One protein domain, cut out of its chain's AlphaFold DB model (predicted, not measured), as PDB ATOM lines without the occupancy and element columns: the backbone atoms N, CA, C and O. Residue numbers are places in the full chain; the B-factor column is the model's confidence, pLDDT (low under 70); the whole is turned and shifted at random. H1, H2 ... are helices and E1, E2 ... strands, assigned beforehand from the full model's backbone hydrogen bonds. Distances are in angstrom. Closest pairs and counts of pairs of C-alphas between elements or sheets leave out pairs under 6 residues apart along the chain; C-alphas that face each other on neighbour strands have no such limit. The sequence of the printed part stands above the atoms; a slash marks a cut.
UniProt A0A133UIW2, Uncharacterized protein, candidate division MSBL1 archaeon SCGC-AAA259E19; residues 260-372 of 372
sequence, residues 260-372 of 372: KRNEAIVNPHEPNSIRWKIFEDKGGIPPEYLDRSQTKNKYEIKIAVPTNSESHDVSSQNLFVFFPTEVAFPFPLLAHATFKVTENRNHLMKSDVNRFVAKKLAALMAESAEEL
ATOM      1  N   LYS A 260     -13.183 -35.940  -0.614       88.75
ATOM      2  CA  LYS A 260     -14.159 -35.664  -1.675       88.75
ATOM      3  C   LYS A 260     -13.439 -35.556  -3.016       88.75
ATOM      4  O   LYS A 260     -12.217 -35.602  -3.094       88.75
ATOM      5  N   ARG A 261     -14.206 -35.392  -4.099       84.00
ATOM      6  CA  ARG A 261     -13.672 -35.397  -5.471       84.00
ATOM      7  C   ARG A 261     -12.546 -34.373  -5.700       84.00
ATOM      8  O   ARG A 261     -11.545 -34.734  -6.299       84.00
ATOM      9  N   ASN A 262     -12.713 -33.139  -5.216       90.00
ATOM     10  CA  ASN A 262     -11.774 -32.026  -5.442       90.00
ATOM     11  C   ASN A 262     -11.293 -31.389  -4.123       90.00
ATOM     12  O   ASN A 262     -10.748 -30.288  -4.109       90.00
ATOM     13  N   GLU A 263     -11.558 -32.040  -2.992       93.25
ATOM     14  CA  GLU A 263     -11.288 -31.492  -1.668       93.25
ATOM     15  C   GLU A 263     -10.977 -32.620  -0.689       93.25
ATOM     16  O   GLU A 263     -11.586 -33.684  -0.758       93.25
ATOM     17  N   ALA A 264     -10.077 -32.371   0.255       93.75
ATOM     18  CA  ALA A 264      -9.890 -33.218   1.419       93.75
ATOM     19  C   ALA A 264      -9.878 -32.373   2.695       93.75
ATOM     20  O   ALA A 264      -9.351 -31.262   2.712       93.75
ATOM     21  N   ILE A 265     -10.444 -32.904   3.776       92.94
ATOM     22  CA  ILE A 265     -10.409 -32.270   5.096       92.94
ATOM     23  C   ILE A 265      -9.674 -33.208   6.040       92.94
ATOM     24  O   ILE A 265     -10.127 -34.327   6.266       92.94
ATOM     25  N   VAL A 266      -8.552 -32.746   6.592       91.81
ATOM     26  CA  VAL A 266      -7.803 -33.473   7.625       91.81
ATOM     27  C   VAL A 266      -8.295 -33.025   8.999       91.81
ATOM     28  O   VAL A 266      -8.413 -31.825   9.256       91.81
ATOM     29  N   ASN A 267      -8.575 -34.001   9.859       90.69
ATOM     30  CA  ASN A 267      -9.252 -33.898  11.150       90.69
ATOM     31  C   ASN A 267     -10.592 -33.156  11.052       90.69
ATOM     32  O   ASN A 267     -10.769 -32.097  11.660       90.69
ATOM     33  N   PRO A 268     -11.554 -33.683  10.265       79.50
ATOM     34  CA  PRO A 268     -12.880 -33.093  10.200       79.50
ATOM     35  C   PRO A 268     -13.484 -33.033  11.610       79.50
ATOM     36  O   PRO A 268     -13.386 -33.994  12.370       79.50
ATOM     37  N   HIS A 269     -14.130 -31.909  11.931       82.56
ATOM     38  CA  HIS A 269     -14.753 -31.602  13.231       82.56
ATOM     39  C   HIS A 269     -13.809 -31.177  14.367       82.56
ATOM     40  O   HIS A 269     -14.292 -30.916  15.469       82.56
ATOM     41  N   GLU A 270     -12.508 -31.023  14.114       84.31
ATOM     42  CA  GLU A 270     -11.587 -30.411  15.076       84.31
ATOM     43  C   GLU A 270     -11.369 -28.909  14.789       84.31
ATOM     44  O   GLU A 270     -11.400 -28.485  13.627       84.31
ATOM     45  N   PRO A 271     -11.109 -28.072  15.819       78.94
ATOM     46  CA  PRO A 271     -10.827 -26.643  15.632       78.94
ATOM     47  C   PRO A 271      -9.623 -26.352  14.721       78.94
ATOM     48  O   PRO A 271      -9.566 -25.303  14.092       78.94
ATOM     49  N   ASN A 272      -8.671 -27.283  14.639       78.81
ATOM     50  CA  ASN A 272      -7.455 -27.210  13.824       78.81
ATOM     51  C   ASN A 272      -7.586 -27.961  12.479       78.81
ATOM     52  O   ASN A 272      -6.571 -28.372  11.900       78.81
ATOM     53  N   SER A 273      -8.820 -28.183  12.007       85.88
ATOM     54  CA  SER A 273      -9.082 -28.839  10.723       85.88
ATOM     55  C   SER A 273      -8.490 -28.046   9.554       85.88
ATOM     56  O   SER A 273      -8.647 -26.826   9.450       85.88
ATOM     57  N   ILE A 274      -7.808 -28.750   8.650       87.25
ATOM     58  CA  ILE A 274      -7.200 -28.142   7.460       87.25
ATOM     59  C   ILE A 274      -7.940 -28.651   6.230       87.25
ATOM     60  O   ILE A 274      -8.059 -29.862   6.019       87.25
ATOM     61  N   ARG A 275      -8.439 -27.713   5.427       91.50
ATOM     62  CA  ARG A 275      -9.127 -27.963   4.163       91.50
ATOM     63  C   ARG A 275      -8.147 -27.800   3.011       91.50
ATOM     64  O   ARG A 275      -7.507 -26.758   2.865       91.50
ATOM     65  N   TRP A 276      -8.096 -28.811   2.162       93.38
ATOM     66  CA  TRP A 276      -7.183 -28.910   1.036       93.38
ATOM     67  C   TRP A 276      -7.980 -28.977  -0.256       93.38
ATOM     68  O   TRP A 276      -8.823 -29.859  -0.402       93.38
ATOM     69  N   LYS A 277      -7.691 -28.092  -1.211       94.25
ATOM     70  CA  LYS A 277      -8.145 -28.258  -2.594       94.25
ATOM     71  C   LYS A 277      -7.244 -29.300  -3.256       94.25
ATOM     72  O   LYS A 277      -6.020 -29.191  -3.170       94.25
ATOM     73  N   ILE A 278      -7.846 -30.327  -3.852       95.06
ATOM     74  CA  ILE A 278      -7.133 -31.453  -4.461       95.06
ATOM     75  C   ILE A 278      -7.274 -31.380  -5.976       95.06
ATOM     76  O   ILE A 278      -8.387 -31.379  -6.498       95.06
ATOM     77  N   PHE A 279      -6.137 -31.388  -6.662       95.69
ATOM     78  CA  PHE A 279      -6.048 -31.514  -8.110       95.69
ATOM     79  C   PHE A 279      -5.416 -32.860  -8.449       95.69
ATOM     80  O   PHE A 279      -4.429 -33.254  -7.824       95.69
ATOM     81  N   GLU A 280      -5.973 -33.573  -9.425       95.38
ATOM     82  CA  GLU A 280      -5.477 -34.885  -9.837       95.38
ATOM     83  C   GLU A 280      -5.269 -34.981 -11.350       95.38
ATOM     84  O   GLU A 280      -6.086 -34.505 -12.132       95.38
ATOM     85  N   ASP A 281      -4.202 -35.671 -11.756       95.81
ATOM     86  CA  ASP A 281      -4.015 -36.160 -13.123       95.81
ATOM     87  C   ASP A 281      -3.567 -37.624 -13.074       95.81
ATOM     88  O   ASP A 281      -2.728 -38.027 -12.261       95.81
ATOM     89  N   LYS A 282      -4.137 -38.450 -13.946       95.00
ATOM     90  CA  LYS A 282      -3.805 -39.870 -14.058       95.00
ATOM     91  C   LYS A 282      -3.959 -40.327 -15.493       95.00
ATOM     92  O   LYS A 282      -4.925 -39.994 -16.175       95.00
ATOM     93  N   GLY A 283      -3.041 -41.171 -15.942       94.56
ATOM     94  CA  GLY A 283      -3.042 -41.604 -17.331       94.56
ATOM     95  C   GLY A 283      -2.061 -42.724 -17.627       94.56
ATOM     96  O   GLY A 283      -1.436 -43.298 -16.734       94.56
ATOM     97  N   GLY A 284      -1.960 -43.054 -18.913       93.38
ATOM     98  CA  GLY A 284      -0.944 -43.963 -19.428       93.38
ATOM     99  C   GLY A 284       0.394 -43.249 -19.619       93.38
ATOM    100  O   GLY A 284       0.434 -42.089 -20.023       93.38
ATOM    101  N   ILE A 285       1.485 -43.955 -19.350       92.81
ATOM    102  CA  ILE A 285       2.837 -43.564 -19.735       92.81
ATOM    103  C   ILE A 285       3.076 -44.135 -21.139       92.81
ATOM    104  O   ILE A 285       2.951 -45.354 -21.310       92.81
ATOM    105  N   PRO A 286       3.391 -43.294 -22.138       92.88
ATOM    106  CA  PRO A 286       3.628 -43.761 -23.497       92.88
ATOM    107  C   PRO A 286       4.800 -44.760 -23.582       92.88
ATOM    108  O   PRO A 286       5.777 -44.601 -22.840       92.88
ATOM    109  N   PRO A 287       4.730 -45.786 -24.457       89.44
ATOM    110  CA  PRO A 287       5.742 -46.841 -24.547       89.44
ATOM    111  C   PRO A 287       7.174 -46.346 -24.771       89.44
ATOM    112  O   PRO A 287       8.107 -46.978 -24.292       89.44
ATOM    113  N   GLU A 288       7.357 -45.212 -25.446       91.12
ATOM    114  CA  GLU A 288       8.665 -44.602 -25.695       91.12
ATOM    115  C   GLU A 288       9.386 -44.124 -24.424       91.12
ATOM    116  O   GLU A 288      10.600 -43.946 -24.451       91.12
ATOM    117  N   TYR A 289       8.663 -43.941 -23.312       90.75
ATOM    118  CA  TYR A 289       9.243 -43.593 -22.010       90.75
ATOM    119  C   TYR A 289       9.471 -44.813 -21.108       90.75
ATOM    120  O   TYR A 289      10.070 -44.665 -20.041       90.75
ATOM    121  N   LEU A 290       8.950 -45.990 -21.470       87.62
ATOM    122  CA  LEU A 290       8.986 -47.189 -20.632       87.62
ATOM    123  C   LEU A 290      10.277 -47.987 -20.838       87.62
ATOM    124  O   LEU A 290      10.748 -48.171 -21.958       87.62
ATOM    125  N   ASP A 291      10.796 -48.552 -19.747       81.56
ATOM    126  CA  ASP A 291      11.874 -49.537 -19.841       81.56
ATOM    127  C   ASP A 291      11.330 -50.864 -20.394       81.56
ATOM    128  O   ASP A 291      10.196 -51.252 -20.110       81.56
ATOM    129  N   ARG A 292      12.163 -51.622 -21.121       73.88
ATOM    130  CA  ARG A 292      11.770 -52.907 -21.742       73.88
ATOM    131  C   ARG A 292      11.211 -53.942 -20.754       73.88
ATOM    132  O   ARG A 292      10.438 -54.802 -21.157       73.88
ATOM    133  N   SER A 293      11.614 -53.881 -19.486       68.69
ATOM    134  CA  SER A 293      11.186 -54.791 -18.415       68.69
ATOM    135  C   SER A 293      10.022 -54.248 -17.573       68.69
ATOM    136  O   SER A 293       9.583 -54.909 -16.631       68.69
ATOM    137  N   GLN A 294       9.521 -53.046 -17.871       72.12
ATOM    138  CA  GLN A 294       8.524 -52.384 -17.041       72.12
ATOM    139  C   GLN A 294       7.104 -52.843 -17.377       72.12
ATOM    140  O   GLN A 294       6.599 -52.643 -18.476       72.12
ATOM    141  N   THR A 295       6.416 -53.386 -16.375       66.38
ATOM    142  CA  THR A 295       5.022 -53.837 -16.497       66.38
ATOM    143  C   THR A 295       4.001 -52.740 -16.180       66.38
ATOM    144  O   THR A 295       2.863 -52.799 -16.642       66.38
ATOM    145  N   LYS A 296       4.383 -51.716 -15.400       72.38
ATOM    146  CA  LYS A 296       3.504 -50.592 -15.035       72.38
ATOM    147  C   LYS A 296       3.635 -49.447 -16.033       72.38
ATOM    148  O   LYS A 296       4.653 -48.769 -16.063       72.38
ATOM    149  N   ASN A 297       2.571 -49.177 -16.775       85.00
ATOM    150  CA  ASN A 297       2.495 -48.102 -17.764       85.00
ATOM    151  C   ASN A 297       1.493 -47.010 -17.374       85.00
ATOM    152  O   ASN A 297       0.894 -46.395 -18.247       85.00
ATOM    153  N   LYS A 298       1.252 -46.797 -16.078       89.88
ATOM    154  CA  LYS A 298       0.327 -45.770 -15.590       89.88
ATOM    155  C   LYS A 298       1.032 -44.820 -14.644       89.88
ATOM    156  O   LYS A 298       1.935 -45.243 -13.923       89.88
ATOM    157  N   TYR A 299       0.582 -43.574 -14.642       92.50
ATOM    158  CA  TYR A 299       0.986 -42.569 -13.675       92.50
ATOM    159  C   TYR A 299      -0.223 -42.037 -12.905       92.50
ATOM    160  O   TYR A 299      -1.352 -42.066 -13.399       92.50
ATOM    161  N   GLU A 300       0.040 -41.547 -11.701       93.81
ATOM    162  CA  GLU A 300      -0.904 -40.811 -10.864       93.81
ATOM    163  C   GLU A 300      -0.170 -39.621 -10.245       93.81
ATOM    164  O   GLU A 300       0.981 -39.758  -9.816       93.81
ATOM    165  N   ILE A 301      -0.829 -38.464 -10.241       96.00
ATOM    166  CA  ILE A 301      -0.358 -37.213  -9.654       96.00
ATOM    167  C   ILE A 301      -1.505 -36.603  -8.862       96.00
ATOM    168  O   ILE A 301      -2.636 -36.556  -9.342       96.00
ATOM    169  N   LYS A 302      -1.199 -36.130  -7.655       95.25
ATOM    170  CA  LYS A 302      -2.115 -35.378  -6.801       95.25
ATOM    171  C   LYS A 302      -1.400 -34.169  -6.218       95.25
ATOM    172  O   LYS A 302      -0.308 -34.305  -5.676       95.25
ATOM    173  N   ILE A 303      -2.032 -33.010  -6.297       95.38
ATOM    174  CA  ILE A 303      -1.578 -31.759  -5.690       95.38
ATOM    175  C   ILE A 303      -2.614 -31.379  -4.640       95.38
ATOM    176  O   ILE A 303      -3.805 -31.339  -4.941       95.38
ATOM    177  N   ALA A 304      -2.166 -31.122  -3.417       94.25
ATOM    178  CA  ALA A 304      -3.005 -30.663  -2.324       94.25
ATOM    179  C   ALA A 304      -2.579 -29.253  -1.908       94.25
ATOM    180  O   ALA A 304      -1.453 -29.047  -1.448       94.25
ATOM    181  N   VAL A 305      -3.491 -28.292  -2.061       92.75
ATOM    182  CA  VAL A 305      -3.265 -26.878  -1.742       92.75
ATOM    183  C   VAL A 305      -4.107 -26.491  -0.523       92.75
ATOM    184  O   VAL A 305      -5.327 -26.684  -0.559       92.75
ATOM    185  N   PRO A 306      -3.507 -25.970   0.561       90.56
ATOM    186  CA  PRO A 306      -4.259 -25.580   1.748       90.56
ATOM    187  C   PRO A 306      -5.098 -24.325   1.462       90.56
ATOM    188  O   PRO A 306      -4.613 -23.360   0.880       90.56
ATOM    189  N   THR A 307      -6.370 -24.340   1.865       86.25
ATOM    190  CA  THR A 307      -7.341 -23.260   1.571       86.25
ATOM    191  C   THR A 307      -7.681 -22.374   2.767       86.25
ATOM    192  O   THR A 307      -8.207 -21.282   2.584       86.25
ATOM    193  N   ASN A 308      -7.430 -22.841   3.991       75.06
ATOM    194  CA  ASN A 308      -7.885 -22.182   5.218       75.06
ATOM    195  C   ASN A 308      -6.785 -22.003   6.274       75.06
ATOM    196  O   ASN A 308      -7.111 -21.670   7.412       75.06
ATOM    197  N   SER A 309      -5.511 -22.245   5.949       59.59
ATOM    198  CA  SER A 309      -4.429 -22.022   6.909       59.59
ATOM    199  C   SER A 309      -3.935 -20.577   6.823       59.59
ATOM    200  O   SER A 309      -3.445 -20.133   5.789       59.59
ATOM    201  N   GLU A 310      -4.066 -19.834   7.927       55.41
ATOM    202  CA  GLU A 310      -3.498 -18.480   8.064       55.41
ATOM    203  C   GLU A 310      -1.961 -18.491   7.945       55.41
ATOM    204  O   GLU A 310      -1.351 -17.499   7.553       55.41
ATOM    205  N   SER A 311      -1.334 -19.640   8.219       53.41
ATOM    206  CA  SER A 311       0.051 -19.952   7.878       53.41
ATOM    207  C   SER A 311       0.093 -20.808   6.609       53.41
ATOM    208  O   SER A 311      -0.388 -21.938   6.610       53.41
ATOM    209  N   HIS A 312       0.732 -20.339   5.535       55.53
ATOM    210  CA  HIS A 312       1.041 -21.156   4.345       55.53
ATOM    211  C   HIS A 312       2.084 -22.270   4.617       55.53
ATOM    212  O   HIS A 312       2.620 -22.864   3.681       55.53
ATOM    213  N   ASP A 313       2.388 -22.550   5.889       64.12
ATOM    214  CA  ASP A 313       3.360 -23.547   6.317       64.12
ATOM    215  C   ASP A 313       2.770 -24.946   6.193       64.12
ATOM    216  O   ASP A 313       2.023 -25.443   7.038       64.12
ATOM    217  N   VAL A 314       3.127 -25.583   5.090       74.56
ATOM    218  CA  VAL A 314       2.910 -27.001   4.870       74.56
ATOM    219  C   VAL A 314       3.865 -27.791   5.771       74.56
ATOM    220  O   VAL A 314       5.052 -27.479   5.849       74.56
ATOM    221  N   SER A 315       3.369 -28.844   6.428       72.31
ATOM    222  CA  SER A 315       4.145 -29.668   7.376       72.31
ATOM    223  C   SER A 315       5.343 -30.401   6.758       72.31
ATOM    224  O   SER A 315       6.216 -30.885   7.478       72.31
ATOM    225  N   SER A 316       5.406 -30.481   5.428       79.56
ATOM    226  CA  SER A 316       6.511 -31.068   4.683       79.56
ATOM    227  C   SER A 316       6.805 -30.252   3.431       79.56
ATOM    228  O   SER A 316       5.895 -29.874   2.698       79.56
ATOM    229  N   GLN A 317       8.092 -30.044   3.160       85.62
ATOM    230  CA  GLN A 317       8.593 -29.473   1.909       85.62
ATOM    231  C   GLN A 317       9.246 -30.550   1.040       85.62
ATOM    232  O   GLN A 317      10.202 -30.270   0.323       85.62
ATOM    233  N   ASN A 318       8.779 -31.796   1.136       93.31
ATOM    234  CA  ASN A 318       9.306 -32.906   0.352       93.31
ATOM    235  C   ASN A 318       8.272 -33.398  -0.657       93.31
ATOM    236  O   ASN A 318       7.067 -33.352  -0.424       93.31
ATOM    237  N   LEU A 319       8.757 -33.922  -1.776       94.25
ATOM    238  CA  LEU A 319       7.934 -34.572  -2.784       94.25
ATOM    239  C   LEU A 319       7.424 -35.924  -2.267       94.25
ATOM    240  O   LEU A 319       8.184 -36.680  -1.658       94.25
ATOM    241  N   PHE A 320       6.170 -36.269  -2.551       93.94
ATOM    242  CA  PHE A 320       5.560 -37.517  -2.099       93.94
ATOM    243  C   PHE A 320       5.539 -38.564  -3.209       93.94
ATOM    244  O   PHE A 320       5.057 -38.346  -4.322       93.94
ATOM    245  N   VAL A 321       5.942 -39.778  -2.860       90.88
ATOM    246  CA  VAL A 321       5.619 -40.991  -3.616       90.88
ATOM    247  C   VAL A 321       4.809 -41.869  -2.667       90.88
ATOM    248  O   VAL A 321       5.335 -42.790  -2.051       90.88
ATOM    249  N   PHE A 322       3.538 -41.490  -2.487       87.69
ATOM    250  CA  PHE A 322       2.591 -41.892  -1.433       87.69
ATOM    251  C   PHE A 322       2.993 -41.428  -0.029       87.69
ATOM    252  O   PHE A 322       2.163 -40.915   0.710       87.69
ATOM    253  N   PHE A 323       4.282 -41.499   0.284       90.75
ATOM    254  CA  PHE A 323       4.898 -40.974   1.496       90.75
ATOM    255  C   PHE A 323       5.990 -39.962   1.141       90.75
ATOM    256  O   PHE A 323       6.487 -39.988   0.006       90.75
ATOM    257  N   PRO A 324       6.390 -39.085   2.077       90.62
ATOM    258  CA  PRO A 324       7.459 -38.126   1.832       90.62
ATOM    259  C   PRO A 324       8.755 -38.835   1.414       90.62
ATOM    260  O   PRO A 324       9.168 -39.856   1.978       90.62
ATOM    261  N   THR A 325       9.393 -38.292   0.384       92.44
ATOM    262  CA  THR A 325      10.775 -38.605  -0.000       92.44
ATOM    263  C   THR A 325      11.738 -37.656   0.727       92.44
ATOM    264  O   THR A 325      11.304 -36.849   1.544       92.44
ATOM    265  N   GLU A 326      13.039 -37.733   0.452       91.81
ATOM    266  CA  GLU A 326      14.041 -36.729   0.864       91.81
ATOM    267  C   GLU A 326      14.292 -35.692  -0.249       91.81
ATOM    268  O   GLU A 326      15.222 -34.892  -0.192       91.81
ATOM    269  N   VAL A 327      13.463 -35.705  -1.297       93.94
ATOM    270  CA  VAL A 327      13.577 -34.795  -2.434       93.94
ATOM    271  C   VAL A 327      12.829 -33.517  -2.094       93.94
ATOM    272  O   VAL A 327      11.598 -33.522  -2.007       93.94
ATOM    273  N   ALA A 328      13.578 -32.429  -1.926       93.81
ATOM    274  CA  ALA A 328      13.016 -31.116  -1.646       93.81
ATOM    275  C   ALA A 328      12.024 -30.687  -2.740       93.81
ATOM    276  O   ALA A 328      12.283 -30.791  -3.942       93.81
ATOM    277  N   PHE A 329      10.892 -30.171  -2.294       93.12
ATOM    278  CA  PHE A 329       9.788 -29.657  -3.080       93.12
ATOM    279  C   PHE A 329       9.331 -28.332  -2.444       93.12
ATOM    280  O   PHE A 329       8.381 -28.309  -1.662       93.12
ATOM    281  N   PRO A 330      10.051 -27.227  -2.717       88.94
ATOM    282  CA  PRO A 330       9.940 -25.966  -1.982       88.94
ATOM    283  C   PRO A 330       8.759 -25.113  -2.474       88.94
ATOM    284  O   PRO A 330       8.921 -23.950  -2.838       88.94
ATOM    285  N   PHE A 331       7.570 -25.708  -2.529       89.31
ATOM    286  CA  PHE A 331       6.329 -25.038  -2.906       89.31
ATOM    287  C   PHE A 331       5.359 -25.044  -1.718       89.31
ATOM    288  O   PHE A 331       5.393 -25.982  -0.922       89.31
ATOM    289  N   PRO A 332       4.468 -24.043  -1.587       87.75
ATOM    290  CA  PRO A 332       3.495 -23.953  -0.493       87.75
ATOM    291  C   PRO A 332       2.296 -24.900  -0.706       87.75
ATOM    292  O   PRO A 332       1.139 -24.532  -0.518       87.75
ATOM    293  N   LEU A 333       2.570 -26.118  -1.171       91.12
ATOM    294  CA  LEU A 333       1.596 -27.167  -1.439       91.12
ATOM    295  C   LEU A 333       2.253 -28.540  -1.271       91.12
ATOM    296  O   LEU A 333       3.475 -28.669  -1.352       91.12
ATOM    297  N   LEU A 334       1.440 -29.581  -1.114       94.06
ATOM    298  CA  LEU A 334       1.917 -30.962  -1.131       94.06
ATOM    299  C   LEU A 334       1.696 -31.581  -2.506       94.06
ATOM    300  O   LEU A 334       0.608 -31.482  -3.068       94.06
ATOM    301  N   ALA A 335       2.710 -32.268  -3.028       95.12
ATOM    302  CA  ALA A 335       2.622 -32.953  -4.310       95.12
ATOM    303  C   ALA A 335       2.982 -34.428  -4.167       95.12
ATOM    304  O   ALA A 335       4.086 -34.776  -3.747       95.12
ATOM    305  N   HIS A 336       2.063 -35.287  -4.591       94.81
ATOM    306  CA  HIS A 336       2.304 -36.693  -4.837       94.81
ATOM    307  C   HIS A 336       2.413 -36.963  -6.334       94.81
ATOM    308  O   HIS A 336       1.570 -36.523  -7.111       94.81
ATOM    309  N   ALA A 337       3.405 -37.756  -6.734       94.44
ATOM    310  CA  ALA A 337       3.437 -38.361  -8.056       94.44
ATOM    311  C   ALA A 337       4.108 -39.739  -8.030       94.44
ATOM    312  O   ALA A 337       5.007 -40.001  -7.229       94.44
ATOM    313  N   THR A 338       3.705 -40.636  -8.931       92.31
ATOM    314  CA  THR A 338       4.255 -42.002  -9.038       92.31
ATOM    315  C   THR A 338       5.623 -42.041  -9.732       92.31
ATOM    316  O   THR A 338       5.794 -42.693 -10.764       92.31
ATOM    317  N   PHE A 339       6.604 -41.324  -9.185       92.38
ATOM    318  CA  PHE A 339       7.990 -41.391  -9.640       92.38
ATOM    319  C   PHE A 339       8.635 -42.740  -9.293       92.38
ATOM    320  O   PHE A 339       8.363 -43.342  -8.254       92.38
ATOM    321  N   LYS A 340       9.560 -43.196 -10.142       89.12
ATOM    322  CA  LYS A 340      10.536 -44.234  -9.800       89.12
ATOM    323  C   LYS A 340      11.506 -43.698  -8.755       89.12
ATOM    324  O   LYS A 340      12.145 -42.665  -8.971       89.12
ATOM    325  N   VAL A 341      11.646 -44.433  -7.666       88.62
ATOM    326  CA  VAL A 341      12.513 -44.096  -6.535       88.62
ATOM    327  C   VAL A 341      13.569 -45.170  -6.318       88.62
ATOM    328  O   VAL A 341      13.424 -46.292  -6.802       88.62
ATOM    329  N   THR A 342      14.636 -44.814  -5.608       85.81
ATOM    330  CA  THR A 342      15.656 -45.744  -5.112       85.81
ATOM    331  C   THR A 342      15.034 -46.839  -4.243       85.81
ATOM    332  O   THR A 342      13.891 -46.719  -3.802       85.81
ATOM    333  N   GLU A 343      15.777 -47.914  -3.961       76.56
ATOM    334  CA  GLU A 343      15.259 -49.037  -3.164       76.56
ATOM    335  C   GLU A 343      14.726 -48.580  -1.799       76.56
ATOM    336  O   GLU A 343      13.600 -48.915  -1.442       76.56
ATOM    337  N   ASN A 344      15.470 -47.705  -1.115       76.56
ATOM    338  CA  ASN A 344      15.081 -47.080   0.154       76.56
ATOM    339  C   ASN A 344      13.965 -46.021   0.037       76.56
ATOM    340  O   ASN A 344      13.578 -45.424   1.036       76.56
ATOM    341  N   ARG A 345      13.471 -45.754  -1.178       83.19
ATOM    342  CA  ARG A 345      12.398 -44.806  -1.518       83.19
ATOM    343  C   ARG A 345      12.638 -43.339  -1.141       83.19
ATOM    344  O   ARG A 345      11.722 -42.529  -1.259       83.19
ATOM    345  N   ASN A 346      13.855 -42.977  -0.742       86.00
ATOM    346  CA  ASN A 346      14.189 -41.609  -0.340       86.00
ATOM    347  C   ASN A 346      14.463 -40.684  -1.528       86.00
ATOM    348  O   ASN A 346      14.201 -39.491  -1.428       86.00
ATOM    349  N   HIS A 347      14.961 -41.203  -2.652       90.50
ATOM    350  CA  HIS A 347      15.418 -40.381  -3.772       90.50
ATOM    351  C   HIS A 347      14.802 -40.826  -5.095       90.50
ATOM    352  O   HIS A 347      14.452 -41.993  -5.271       90.50
ATOM    353  N   LEU A 348      14.697 -39.907  -6.058       91.94
ATOM    354  CA  LEU A 348      14.234 -40.236  -7.406       91.94
ATOM    355  C   LEU A 348      15.347 -40.895  -8.225       91.94
ATOM    356  O   LEU A 348      16.499 -40.465  -8.200       91.94
ATOM    357  N   MET A 349      14.987 -41.888  -9.035       90.31
ATOM    358  CA  MET A 349      15.889 -42.443 -10.045       90.31
ATOM    359  C   MET A 349      15.911 -41.565 -11.300       90.31
ATOM    360  O   MET A 349      14.887 -41.020 -11.720       90.31
ATOM    361  N   LYS A 350      17.051 -41.479 -11.983       91.44
ATOM    362  CA  LYS A 350      17.106 -40.852 -13.309       91.44
ATOM    363  C   LYS A 350      16.516 -41.812 -14.347       91.44
ATOM    364  O   LYS A 350      17.079 -42.874 -14.582       91.44
ATOM    365  N   SER A 351      15.380 -41.455 -14.947       91.44
ATOM    366  CA  SER A 351      14.710 -42.264 -15.978       91.44
ATOM    367  C   SER A 351      13.805 -41.422 -16.878       91.44
ATOM    368  O   SER A 351      13.340 -40.351 -16.471       91.44
ATOM    369  N   ASP A 352      13.514 -41.925 -18.078       93.06
ATOM    370  CA  ASP A 352      12.585 -41.286 -19.017       93.06
ATOM    371  C   ASP A 352      11.144 -41.273 -18.490       93.06
ATOM    372  O   ASP A 352      10.441 -40.272 -18.642       93.06
ATOM    373  N   VAL A 353      10.748 -42.309 -17.743       92.06
ATOM    374  CA  VAL A 353       9.497 -42.321 -16.967       92.06
ATOM    375  C   VAL A 353       9.415 -41.120 -16.028       92.06
ATOM    376  O   VAL A 353       8.435 -40.379 -16.063       92.06
ATOM    377  N   ASN A 354      10.443 -40.886 -15.208       94.38
ATOM    378  CA  ASN A 354      10.428 -39.764 -14.268       94.38
ATOM    379  C   ASN A 354      10.419 -38.421 -14.987       94.38
ATOM    380  O   ASN A 354       9.765 -37.490 -14.532       94.38
ATOM    381  N   ARG A 355      11.083 -38.320 -16.140       95.44
ATOM    382  CA  ARG A 355      11.016 -37.117 -16.971       95.44
ATOM    383  C   ARG A 355       9.595 -36.846 -17.467       95.44
ATOM    384  O   ARG A 355       9.161 -35.698 -17.446       95.44
ATOM    385  N   PHE A 356       8.881 -37.879 -17.904       95.88
ATOM    386  CA  PHE A 356       7.485 -37.770 -18.322       95.88
ATOM    387  C   PHE A 356       6.570 -37.373 -17.155       95.88
ATOM    388  O   PHE A 356       5.823 -36.402 -17.268       95.88
ATOM    389  N   VAL A 357       6.681 -38.056 -16.010       96.06
ATOM    390  CA  VAL A 357       5.879 -37.762 -14.807       96.06
ATOM    391  C   VAL A 357       6.158 -36.348 -14.282       96.06
ATOM    392  O   VAL A 357       5.223 -35.642 -13.921       96.06
ATOM    393  N   ALA A 358       7.409 -35.878 -14.320       96.56
ATOM    394  CA  ALA A 358       7.759 -34.514 -13.917       96.56
ATOM    395  C   ALA A 358       7.105 -33.452 -14.811       96.56
ATOM    396  O   ALA A 358       6.629 -32.440 -14.304       96.56
ATOM    397  N   LYS A 359       7.033 -33.685 -16.131       97.00
ATOM    398  CA  LYS A 359       6.317 -32.786 -17.052       97.00
ATOM    399  C   LYS A 359       4.827 -32.721 -16.728       97.00
ATOM    400  O   LYS A 359       4.253 -31.640 -16.749       97.00
ATOM    401  N   LYS A 360       4.217 -33.869 -16.424       97.94
ATOM    402  CA  LYS A 360       2.809 -33.949 -16.019       97.94
ATOM    403  C   LYS A 360       2.552 -33.235 -14.691       97.94
ATOM    404  O   LYS A 360       1.592 -32.484 -14.601       97.94
ATOM    405  N   LEU A 361       3.450 -33.385 -13.715       97.38
ATOM    406  CA  LEU A 361       3.361 -32.672 -12.438       97.38
ATOM    407  C   LEU A 361       3.449 -31.158 -12.649       97.38
ATOM    408  O   LEU A 361       2.610 -30.430 -12.138       97.38
ATOM    409  N   ALA A 362       4.419 -30.691 -13.437       96.75
ATOM    410  CA  ALA A 362       4.576 -29.268 -13.730       96.75
ATOM    411  C   ALA A 362       3.356 -28.674 -14.458       96.75
ATOM    412  O   ALA A 362       2.937 -27.568 -14.128       96.75
ATOM    413  N   ALA A 363       2.775 -29.406 -15.416       97.19
ATOM    414  CA  ALA A 363       1.553 -28.985 -16.101       97.19
ATOM    415  C   ALA A 363       0.374 -28.866 -15.125       97.19
ATOM    416  O   ALA A 363      -0.251 -27.813 -15.060       97.19
ATOM    417  N   LEU A 364       0.144 -29.891 -14.295       96.81
ATOM    418  CA  LEU A 364      -0.931 -29.864 -13.303       96.81
ATOM    419  C   LEU A 364      -0.727 -28.748 -12.270       96.81
ATOM    420  O   LEU A 364      -1.696 -28.120 -11.860       96.81
ATOM    421  N   MET A 365       0.515 -28.463 -11.860       95.19
ATOM    422  CA  MET A 365       0.819 -27.327 -10.979       95.19
ATOM    423  C   MET A 365       0.431 -25.987 -11.615       95.19
ATOM    424  O   MET A 365      -0.128 -25.143 -10.923       95.19
ATOM    425  N   ALA A 366       0.718 -25.795 -12.907       95.56
ATOM    426  CA  ALA A 366       0.351 -24.576 -13.625       95.56
ATOM    427  C   ALA A 366      -1.174 -24.433 -13.749       95.56
ATOM    428  O   ALA A 366      -1.714 -23.395 -13.382       95.56
ATOM    429  N   GLU A 367      -1.866 -25.498 -14.162       94.19
ATOM    430  CA  GLU A 367      -3.334 -25.537 -14.247       94.19
ATOM    431  C   GLU A 367      -3.989 -25.271 -12.880       94.19
ATOM    432  O   GLU A 367      -4.927 -24.487 -12.772       94.19
ATOM    433  N   SER A 368      -3.448 -25.867 -11.811       91.88
ATOM    434  CA  SER A 368      -3.947 -25.661 -10.444       91.88
ATOM    435  C   SER A 368      -3.804 -24.208  -9.996       91.88
ATOM    436  O   SER A 368      -4.671 -23.703  -9.292       91.88
ATOM    437  N   ALA A 369      -2.716 -23.538 -10.389       89.81
ATOM    438  CA  ALA A 369      -2.474 -22.138 -10.057       89.81
ATOM    439  C   ALA A 369      -3.395 -21.172 -10.821       89.81
ATOM    440  O   ALA A 369      -3.688 -20.104 -10.301       89.81
ATOM    441  N   GLU A 370      -3.857 -21.530 -12.023       90.19
ATOM    442  CA  GLU A 370      -4.852 -20.746 -12.773       90.19
ATOM    443  C   GLU A 370      -6.269 -20.873 -12.185       90.19
ATOM    444  O   GLU A 370      -7.088 -19.969 -12.342       90.19
ATOM    445  N   GLU A 371      -6.576 -21.997 -11.526       87.50
ATOM    446  CA  GLU A 371      -7.897 -22.287 -10.947       87.50
ATOM    447  C   GLU A 371      -8.056 -21.845  -9.475       87.50
ATOM    448  O   GLU A 371      -9.143 -21.974  -8.896       87.50
ATOM    449  N   LEU A 372      -6.971 -21.423  -8.827       83.94
ATOM    450  CA  LEU A 372      -6.962 -20.869  -7.466       83.94
ATOM    451  C   LEU A 372      -7.145 -19.354  -7.518       83.94
ATOM    452  O   LEU A 372      -7.937 -18.861  -6.682       83.94
TER     453      LEU A 372
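What this domain is: This is residues 260 to 372 of the 372 residues of an uncharacterized protein of candidate division MSBL1 archaeon SCGC-AAA259E19 (UniProt A0A133UIW2). Picture a twisted and curled wall of four antiparallel strands, E1, E2, E3 and E6 in that order, with the one long helix H1 slanting over E2 and E3 on one face and a small hairpin, E4 and E5, beside the edge strand E6. The long hairpin E2 and E3 runs lengthwise, with the link from E1 to E2 near one end of the domain and the loop of residues 285 to 297 at the other. Along the 113 printed residues you meet six named strands, E1 to E6, and then H1; the class is mixed, helices and strands, in two layers, H1 on one face of the sheet. The whole is compact, with a radius of gyration of the C-alphas of 15.2 A, yet elongated, spanning 51 by 29 by 22 A.

Where its parts are: Find C-alpha 263 at (-11.288, -31.492, -1.668), where E1 begins; it runs to residue 266, 10.1 A on. E2, residues 274 to 284, covers 31.8 A and ends with C-alpha 284 at (-0.944, -43.963, -19.428). E3, residues 298 to 306, covers 27.0 A. Next come E4, residues 318 to 321, 9.7 A; E5, residues 323 to 328, 13.2 A; and E6, residues 334 to 337, 10.2 A. H1, residues 352 to 370, covers 27.7 A and ends with C-alpha 370 at (-4.852, -20.746, -12.773).

How they stand to each other: Start with E1, E2 and E3, a meander, each strand the antiparallel neighbour of the one before. Look at N 264 and O 276, 2.9 A apart, for the hairpin E1 and E2, and at N 279 and O 303, 2.9 A, for the hairpin E2 and E3. E6 is the antiparallel neighbour of E3 at 177 degrees, with N 302 and O 336 at 2.8 A. H1 is on this sheet at a height of 8.8 A, over E2 and E3; on the local plane it stands at 39 degrees to E2, slantwise to the strands. The closest C-alphas of E3 and H1 are those of Ile 301 and Leu 361, 6.5 A apart. In H1 every O i to N i+4 pair is within hydrogen-bond range. In the hairpin E4 and E5, N 319 and O 327 are 2.9 A apart. The closest C-alphas of E4 and E6, those of Phe 320 and His 336, are 4.3 A apart. E4 and E5 are each apart from H1.

The domain as a whole: The two C-alphas farthest apart are those of Pro 271 and Arg 292, at 51.0 A. The printed part has no cut and ends at residue 372, the chain's last. The links E2 to E3, E3 to E4 and E6 to H1 are long. The mean pLDDT of the printed part is 88.1; look for values under 70 at residues 293, 295 and 309 to 313.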